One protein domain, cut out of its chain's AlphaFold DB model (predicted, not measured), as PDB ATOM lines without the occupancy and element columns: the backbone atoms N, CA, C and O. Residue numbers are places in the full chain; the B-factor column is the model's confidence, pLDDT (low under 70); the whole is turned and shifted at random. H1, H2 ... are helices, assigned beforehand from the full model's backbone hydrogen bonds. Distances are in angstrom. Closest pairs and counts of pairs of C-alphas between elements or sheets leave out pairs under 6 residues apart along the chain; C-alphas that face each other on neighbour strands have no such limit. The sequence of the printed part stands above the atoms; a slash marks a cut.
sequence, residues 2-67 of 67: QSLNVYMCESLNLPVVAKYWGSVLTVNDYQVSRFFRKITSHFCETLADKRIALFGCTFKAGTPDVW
ATOM      1  N   GLN A   2      55.157  19.899   1.032       69.38
ATOM      2  CA  GLN A   2      56.233  19.291   1.822       69.38
ATOM      3  C   GLN A   2      55.734  19.066   3.258       69.38
ATOM      4  O   GLN A   2      55.086  19.951   3.816       69.38
ATOM      5  N   SER A   3      55.962  17.885   3.847       87.25
ATOM      6  CA  SER A   3      55.528  17.621   5.228       87.25
ATOM      7  C   SER A   3      56.453  18.300   6.235       87.25
ATOM      8  O   SER A   3      57.651  18.459   5.986       87.25
ATOM      9  N   LEU A   4      55.903  18.646   7.405       89.12
ATOM     10  CA  LEU A   4      56.654  19.261   8.505       89.12
ATOM     11  C   LEU A   4      57.907  18.445   8.866       89.12
ATOM     12  O   LEU A   4      58.969  19.011   9.092       89.12
ATOM     13  N   ASN A   5      57.807  17.113   8.845       86.19
ATOM     14  CA  ASN A   5      58.926  16.216   9.145       86.19
ATOM     15  C   ASN A   5      60.066  16.327   8.126       86.19
ATOM     16  O   ASN A   5      61.229  16.323   8.518       86.19
ATOM     17  N   VAL A   6      59.749  16.453   6.833       91.00
ATOM     18  CA  VAL A   6      60.762  16.639   5.783       91.00
ATOM     19  C   VAL A   6      61.438  17.998   5.951       91.00
ATOM     20  O   VAL A   6      62.664  18.055   5.986       91.00
ATOM     21  N   TYR A   7      60.654  19.059   6.165       91.88
ATOM     22  CA  TYR A   7      61.177  20.410   6.387       91.88
ATOM     23  C   TYR A   7      62.094  20.494   7.620       91.88
ATOM     24  O   TYR A   7      63.176  21.070   7.549       91.88
ATOM     25  N   MET A   8      61.707  19.868   8.738       94.19
ATOM     26  CA  MET A   8      62.542  19.805   9.945       94.19
ATOM     27  C   MET A   8      63.848  19.038   9.711       94.19
ATOM     28  O   MET A   8      64.901  19.442  10.190       94.19
ATOM     29  N   CYS A   9      63.809  17.924   8.976       93.31
ATOM     30  CA  CYS A   9      65.029  17.173   8.681       93.31
ATOM     31  C   CYS A   9      65.974  17.960   7.762       93.31
ATOM     32  O   CYS A   9      67.187  17.886   7.933       93.31
ATOM     33  N   GLU A  10      65.442  18.733   6.815       92.00
ATOM     34  CA  GLU A  10      66.238  19.613   5.955       92.00
ATOM     35  C   GLU A  10      66.866  20.771   6.736       92.00
ATOM     36  O   GLU A  10      68.055  21.035   6.563       92.00
ATOM     37  N   SER A  11      66.123  21.409   7.646       94.88
ATOM     38  CA  SER A  11      66.655  22.499   8.477       94.88
ATOM     39  C   SER A  11      67.732  22.035   9.466       94.88
ATOM     40  O   SER A  11      68.632  22.802   9.800       94.88
ATOM     41  N   LEU A  12      67.687  20.763   9.879       96.31
ATOM     42  CA  LEU A  12      68.720  20.102  10.686       96.31
ATOM     43  C   LEU A  12      69.865  19.500   9.851       96.31
ATOM     44  O   LEU A  12      70.746  18.844  10.406       96.31
ATOM     45  N   ASN A  13      69.867  19.709   8.532       95.00
ATOM     46  CA  ASN A  13      70.871  19.188   7.604       95.00
ATOM     47  C   ASN A  13      70.987  17.645   7.626       95.00
ATOM     48  O   ASN A  13      72.078  17.081   7.526       95.00
ATOM     49  N   LEU A  14      69.845  16.953   7.747       96.25
ATOM     50  CA  LEU A  14      69.698  15.491   7.746       96.25
ATOM     51  C   LEU A  14      69.057  14.993   6.431       96.25
ATOM     52  O   LEU A  14      67.917  14.508   6.430       96.25
ATOM     53  N   PRO A  15      69.766  15.057   5.286       94.06
ATOM     54  CA  PRO A  15      69.175  14.828   3.964       94.06
ATOM     55  C   PRO A  15      68.670  13.394   3.755       94.06
ATOM     56  O   PRO A  15      67.676  13.174   3.063       94.06
ATOM     57  N   VAL A  16      69.318  12.399   4.370       96.00
ATOM     58  CA  VAL A  16      68.899  10.990   4.269       96.00
ATOM     59  C   VAL A  16      67.549  10.775   4.958       96.00
ATOM     60  O   VAL A  16      66.675  10.101   4.412       96.00
ATOM     61  N   VAL A  17      67.355  11.392   6.126       94.88
ATOM     62  CA  VAL A  17      66.115  11.287   6.907       94.88
ATOM     63  C   VAL A  17      64.985  12.058   6.222       94.88
ATOM     64  O   VAL A  17      63.876  11.538   6.100       94.88
ATOM     65  N   ALA A  18      65.279  13.248   5.687       94.75
ATOM     66  CA  ALA A  18      64.334  14.014   4.876       94.75
ATOM     67  C   ALA A  18      63.849  13.205   3.661       94.75
ATOM     68  O   ALA A  18      62.646  13.078   3.434       94.75
ATOM     69  N   LYS A  19      64.774  12.572   2.925       94.56
ATOM     70  CA  LYS A  19      64.447  11.725   1.770       94.56
ATOM     71  C   LYS A  19      63.600  10.514   2.160       94.56
ATOM     72  O   LYS A  19      62.661  10.171   1.442       94.56
ATOM     73  N   TYR A  20      63.912   9.878   3.288       95.25
ATOM     74  CA  TYR A  20      63.131   8.758   3.804       95.25
ATOM     75  C   TYR A  20      61.673   9.165   4.046       95.25
ATOM     76  O   TYR A  20      60.763   8.543   3.498       95.25
ATOM     77  N   TRP A  21      61.433  10.253   4.779       93.88
ATOM     78  CA  TRP A  21      60.071  10.736   5.028       93.88
ATOM     79  C   TRP A  21      59.375  11.256   3.770       93.88
ATOM     80  O   TRP A  21      58.172  11.051   3.608       93.88
ATOM     81  N   GLY A  22      60.123  11.860   2.845       94.75
ATOM     82  CA  GLY A  22      59.605  12.270   1.542       94.75
ATOM     83  C   GLY A  22      59.042  11.092   0.746       94.75
ATOM     84  O   GLY A  22      57.999  11.229   0.108       94.75
ATOM     85  N   SER A  23      59.661   9.911   0.851       94.38
ATOM     86  CA  SER A  23      59.190   8.710   0.152       94.38
ATOM     87  C   SER A  23      57.776   8.283   0.563       94.38
ATOM     88  O   SER A  23      57.006   7.830  -0.281       94.38
ATOM     89  N   VAL A  24      57.390   8.496   1.827       95.38
ATOM     90  CA  VAL A  24      56.044   8.172   2.328       95.38
ATOM     91  C   VAL A  24      54.987   9.027   1.625       95.38
ATOM     92  O   VAL A  24      53.974   8.498   1.165       95.38
ATOM     93  N   LEU A  25      55.249  10.330   1.473       93.38
ATOM     94  CA  LEU A  25      54.377  11.234   0.715       93.38
ATOM     95  C   LEU A  25      54.304  10.820  -0.756       93.38
ATOM     96  O   LEU A  25      53.217  10.725  -1.318       93.38
ATOM     97  N   THR A  26      55.453  10.499  -1.360       95.25
ATOM     98  CA  THR A  26      55.518  10.053  -2.759       95.25
ATOM     99  C   THR A  26      54.672   8.803  -3.000       95.25
ATOM    100  O   THR A  26      53.965   8.719  -4.002       95.25
ATOM    101  N   VAL A  27      54.714   7.829  -2.088       96.56
ATOM    102  CA  VAL A  27      53.904   6.611  -2.203       96.56
ATOM    103  C   VAL A  27      52.416   6.932  -2.081       96.56
ATOM    104  O   VAL A  27      51.624   6.377  -2.841       96.56
ATOM    105  N   ASN A  28      52.027   7.833  -1.179       94.56
ATOM    106  CA  ASN A  28      50.635   8.254  -1.043       94.56
ATOM    107  C   ASN A  28      50.106   8.914  -2.330       94.56
ATOM    108  O   ASN A  28      49.092   8.475  -2.876       94.56
ATOM    109  N   ASP A  29      50.843   9.885  -2.873       95.50
ATOM    110  CA  ASP A  29      50.488  10.569  -4.124       95.50
ATOM    111  C   ASP A  29      50.416   9.587  -5.305       95.50
ATOM    112  O   ASP A  29      49.534   9.671  -6.172       95.50
ATOM    113  N   TYR A  30      51.310   8.593  -5.313       97.19
ATOM    114  CA  TYR A  30      51.283   7.508  -6.283       97.19
ATOM    115  C   TYR A  30      50.021   6.646  -6.166       97.19
ATOM    116  O   TYR A  30      49.447   6.293  -7.198       97.19
ATOM    117  N   GLN A  31      49.558   6.305  -4.957       97.44
ATOM    118  CA  GLN A  31      48.332   5.510  -4.794       97.44
ATOM    119  C   GLN A  31      47.116   6.242  -5.362       97.44
ATOM    120  O   GLN A  31      46.359   5.641  -6.128       97.44
ATOM    121  N   VAL A  32      46.971   7.534  -5.052       95.56
ATOM    122  CA  VAL A  32      45.879   8.369  -5.572       95.56
ATOM    123  C   VAL A  32      45.934   8.415  -7.100       95.56
ATOM    124  O   VAL A  32      44.968   8.060  -7.778       95.56
ATOM    125  N   SER A  33      47.098   8.743  -7.663       97.06
ATOM    126  CA  SER A  33      47.291   8.826  -9.116       97.06
ATOM    127  C   SER A  33      47.028   7.491  -9.822       97.06
ATOM    128  O   SER A  33      46.379   7.436 -10.868       97.06
ATOM    129  N   ARG A  34      47.503   6.381  -9.244       97.50
ATOM    130  CA  ARG A  34      47.300   5.031  -9.787       97.50
ATOM    131  C   ARG A  34      45.830   4.630  -9.762       97.50
ATOM    132  O   ARG A  34      45.375   3.984 -10.705       97.50
ATOM    133  N   PHE A  35      45.101   4.997  -8.711       96.00
ATOM    134  CA  PHE A  35      43.670   4.744  -8.612       96.00
ATOM    135  C   PHE A  35      42.901   5.469  -9.725       96.00
ATOM    136  O   PHE A  35      42.171   4.818 -10.472       96.00
ATOM    137  N   PHE A  36      43.150   6.767  -9.925       95.06
ATOM    138  CA  PHE A  36      42.522   7.524 -11.014       95.06
ATOM    139  C   PHE A  36      42.879   6.978 -12.397       95.06
ATOM    140  O   PHE A  36      41.987   6.787 -13.220       95.06
ATOM    141  N   ARG A  37      44.147   6.623 -12.638       96.00
ATOM    142  CA  ARG A  37      44.564   6.002 -13.907       96.00
ATOM    143  C   ARG A  37      43.853   4.672 -14.166       96.00
ATOM    144  O   ARG A  37      43.514   4.338 -15.300       96.00
ATOM    145  N   LYS A  38      43.607   3.886 -13.116       95.94
ATOM    146  CA  LYS A  38      42.828   2.650 -13.249       95.94
ATOM    147  C   LYS A  38      41.393   2.959 -13.677       95.94
ATOM    148  O   LYS A  38      40.880   2.261 -14.541       95.94
ATOM    149  N   ILE A  39      40.772   4.005 -13.136       95.06
ATOM    150  CA  ILE A  39      39.432   4.430 -13.559       95.06
ATOM    151  C   ILE A  39      39.450   4.863 -15.031       95.06
ATOM    152  O   ILE A  39      38.690   4.310 -15.818       95.06
ATOM    153  N   THR A  40      40.331   5.784 -15.435       94.75
ATOM    154  CA  THR A  40      40.352   6.296 -16.820       94.75
ATOM    155  C   THR A  40      40.627   5.200 -17.845       94.75
ATOM    156  O   THR A  40      39.932   5.138 -18.858       94.75
ATOM    157  N   SER A  41      41.544   4.274 -17.553       94.12
ATOM    158  CA  SER A  41      41.825   3.130 -18.436       94.12
ATOM    159  C   SER A  41      40.619   2.202 -18.634       94.12
ATOM    160  O   SER A  41      40.424   1.688 -19.732       94.12
ATOM    161  N   HIS A  42      39.748   2.034 -17.629       94.06
ATOM    162  CA  HIS A  42      38.500   1.267 -17.788       94.06
ATOM    163  C   HIS A  42      37.455   1.996 -18.647       94.06
ATOM    164  O   HIS A  42      36.550   1.361 -19.181       94.06
ATOM    165  N   PHE A  43      37.579   3.316 -18.799       93.31
ATOM    166  CA  PHE A  43      36.675   4.155 -19.586       93.31
ATOM    167  C   PHE A  43      37.297   4.627 -20.911       93.31
ATOM    168  O   PHE A  43      36.893   5.658 -21.447       93.31
ATOM    169  N   CYS A  44      38.246   3.863 -21.464       91.81
ATOM    170  CA  CYS A  44      38.916   4.161 -22.736       91.81
ATOM    171  C   CYS A  44      39.613   5.533 -22.745       91.81
ATOM    172  O   CYS A  44      39.517   6.278 -23.717       91.81
ATOM    173  N   GLU A  45      40.280   5.875 -21.642       92.81
ATOM    174  CA  GLU A  45      41.028   7.125 -21.447       92.81
ATOM    175  C   GLU A  45      40.184   8.413 -21.516       92.81
ATOM    176  O   GLU A  45      40.735   9.512 -21.530       92.81
ATOM    177  N   THR A  46      38.846   8.322 -21.494       92.12
ATOM    178  CA  THR A  46      37.962   9.497 -21.453       92.12
ATOM    179  C   THR A  46      36.789   9.333 -20.491       92.12
ATOM    180  O   THR A  46      36.075   8.330 -20.475       92.12
ATOM    181  N   LEU A  47      36.553  10.374 -19.694       92.62
ATOM    182  CA  LEU A  47      35.389  10.489 -18.814       92.62
ATOM    183  C   LEU A  47      34.364  11.506 -19.337       92.62
ATOM    184  O   LEU A  47      33.386  11.785 -18.646       92.62
ATOM    185  N   ALA A  48      34.571  12.051 -20.543       94.00
ATOM    186  CA  ALA A  48      33.669  13.029 -21.143       94.00
ATOM    187  C   ALA A  48      32.235  12.481 -21.211       94.00
ATOM    188  O   ALA A  48      32.017  11.329 -21.593       94.00
ATOM    189  N   ASP A  49      31.279  13.306 -20.780       93.94
ATOM    190  CA  ASP A  49      29.842  13.012 -20.722       93.94
ATOM    191  C   ASP A  49      29.437  11.786 -19.878       93.94
ATOM    192  O   ASP A  49      28.282  11.350 -19.906       93.94
ATOM    193  N   LYS A  50      30.350  11.237 -19.062       92.75
ATOM    194  CA  LYS A  50      30.050  10.132 -18.143       92.75
ATOM    195  C   LYS A  50      29.668  10.668 -16.766       92.75
ATOM    196  O   LYS A  50      30.384  11.465 -16.165       92.75
ATOM    197  N   ARG A  51      28.553  10.178 -16.222       94.50
ATOM    198  CA  ARG A  51      28.163  10.433 -14.826       94.50
ATOM    199  C   ARG A  51      28.868   9.436 -13.911       94.50
ATOM    200  O   ARG A  51      28.726   8.232 -14.097       94.50
ATOM    201  N   ILE A  52      29.598   9.941 -12.920       92.88
ATOM    202  CA  ILE A  52      30.343   9.140 -11.943       92.88
ATOM    203  C   ILE A  52      29.756   9.412 -10.560       92.88
ATOM    204  O   ILE A  52      29.636  10.566 -10.153       92.88
ATOM    205  N   ALA A  53      29.388   8.354  -9.843       95.12
ATOM    206  CA  ALA A  53      28.997   8.458  -8.443       95.12
ATOM    207  C   ALA A  53      30.245   8.367  -7.551       95.12
ATOM    208  O   ALA A  53      31.065   7.464  -7.725       95.12
ATOM    209  N   LEU A  54      30.374   9.285  -6.592       92.38
ATOM    210  CA  LEU A  54      31.409   9.253  -5.560       92.38
ATOM    211  C   LEU A  54      30.765   8.846  -4.234       92.38
ATOM    212  O   LEU A  54      29.927   9.568  -3.696       92.38
ATOM    213  N   PHE A  55      31.143   7.679  -3.717       92.50
ATOM    214  CA  PHE A  55      30.665   7.186  -2.429       92.50
ATOM    215  C   PHE A  55      31.713   7.457  -1.349       92.50
ATOM    216  O   PHE A  55      32.725   6.765  -1.274       92.50
ATOM    217  N   GLY A  56      31.436   8.455  -0.509       89.38
ATOM    218  CA  GLY A  56      32.338   8.916   0.548       89.38
ATOM    219  C   GLY A  56      33.142  10.149   0.131       89.38
ATOM    220  O   GLY A  56      33.689  10.207  -0.965       89.38
ATOM    221  N   CYS A  57      33.182  11.144   1.018       88.44
ATOM    222  CA  CYS A  57      33.930  12.399   0.844       88.44
ATOM    223  C   CYS A  57      34.731  12.772   2.110       88.44
ATOM    224  O   CYS A  57      35.343  13.829   2.183       88.44
ATOM    225  N   THR A  58      34.702  11.915   3.130       90.44
ATOM    226  CA  THR A  58      35.405  12.125   4.396       90.44
ATOM    227  C   THR A  58      36.701  11.330   4.394       90.44
ATOM    228  O   THR A  58      36.803  10.297   3.729       90.44
ATOM    229  N   PHE A  59      37.689  11.786   5.164       86.62
ATOM    230  CA  PHE A  59      38.999  11.135   5.244       86.62
ATOM    231  C   PHE A  59      38.894   9.686   5.746       86.62
ATOM    232  O   PHE A  59      39.596   8.787   5.282       86.62
ATOM    233  N   LYS A  60      37.980   9.444   6.691       87.00
ATOM    234  CA  LYS A  60      37.652   8.108   7.197       87.00
ATOM    235  C   LYS A  60      36.182   8.015   7.599       87.00
ATOM    236  O   LYS A  60      35.474   9.018   7.696       87.00
ATOM    237  N   ALA A  61      35.718   6.794   7.845       86.50
ATOM    238  CA  ALA A  61      34.363   6.551   8.327       86.50
ATOM    239  C   ALA A  61      34.147   7.137   9.734       86.50
ATOM    240  O   ALA A  61      35.056   7.140  10.565       86.50
ATOM    241  N   GLY A  62      32.924   7.598  10.007       89.44
ATOM    242  CA  GLY A  62      32.523   8.065  11.338       89.44
ATOM    243  C   GLY A  62      33.063   9.443  11.737       89.44
ATOM    244  O   GLY A  62      32.996   9.790  12.911       89.44
ATOM    245  N   THR A  63      33.586  10.230  10.794       88.62
ATOM    246  CA  THR A  63      33.987  11.626  11.020       88.62
ATOM    247  C   THR A  63      33.467  12.522   9.893       88.62
ATOM    248  O   THR A  63      33.427  12.060   8.753       88.62
ATOM    249  N   PRO A  64      33.080  13.783  10.172       88.25
ATOM    250  CA  PRO A  64      32.824  14.782   9.135       88.25
ATOM    251  C   PRO A  64      34.115  15.388   8.558       88.25
ATOM    252  O   PRO A  64      34.035  16.234   7.674       88.25
ATOM    253  N   ASP A  65      35.284  14.996   9.069       85.31
ATOM    254  CA  ASP A  65      36.569  15.534   8.629       85.31
ATOM    255  C   ASP A  65      36.889  15.125   7.187       85.31
ATOM    256  O   ASP A  65      36.775  13.952   6.808       85.31
ATOM    257  N   VAL A  66      37.271  16.111   6.385       87.19
ATOM    258  CA  VAL A  66      37.568  15.975   4.951       87.19
ATOM    259  C   VAL A  66      39.049  16.204   4.647       87.19
ATOM    260  O   VAL A  66      39.433  16.172   3.479       87.19
ATOM    261  N   TRP A  67      39.864  16.423   5.684       64.94
ATOM    262  CA  TRP A  67      41.296  16.698   5.587       64.94
ATOM    263  C   TRP A  67      42.148  15.647   6.298       64.94
ATOM    264  O   TRP A  67      41.659  15.007   7.255       64.94
TER     265      TRP A  67
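Overview. This is residues 2 to 67 of the 67 residues of an uncharacterized protein of Dibothriocephalus latus (UniProt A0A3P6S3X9). One long, straight helix, H2, has the short helix H1 folded back on its first turns as a lopsided hairpin; from its far end a long tail with no named element, residues 43 to 67, swings away and turns back, leaving an open middle. The 66 printed residues hold two named helices, H1 then H2, and no named strand; the class is all helix. The whole is extended and flat, with a radius of gyration of the C-alphas of 17.3 A and spans of 50 by 31 by 15 A.

Arrangement. H2, residues 15 to 42, touches H1, residues 4 to 11, with residues 15 to 22 alone; the closest C-alphas, of Val 6 and Ala 18, are 4.5 A apart. The two form a helical hairpin, running opposite ways at a steep tilt of 41 degrees. Every O i to N i+4 pair in H1 is within hydrogen-bond range, and 22 of 24 in H2.

Along the chain. H2 runs 40.0 A from C-alpha 15 at (69.175, 14.828, 3.964) to C-alpha 42 at (38.500, 1.267, -17.788). H1 spans 10.5 A, from C-alpha 4 at (56.654, 19.261, 8.505).

Size, cuts and confidence. The C-alphas farthest apart, of Leu 12 and Asp 49, are 50.5 A apart. Residues 26 to 36 of H2 and residues 48 to 55 stand free. The link from H1 to H2 is tight, and the printed part has no cut. Residues 2 and 67 have pLDDT under 70.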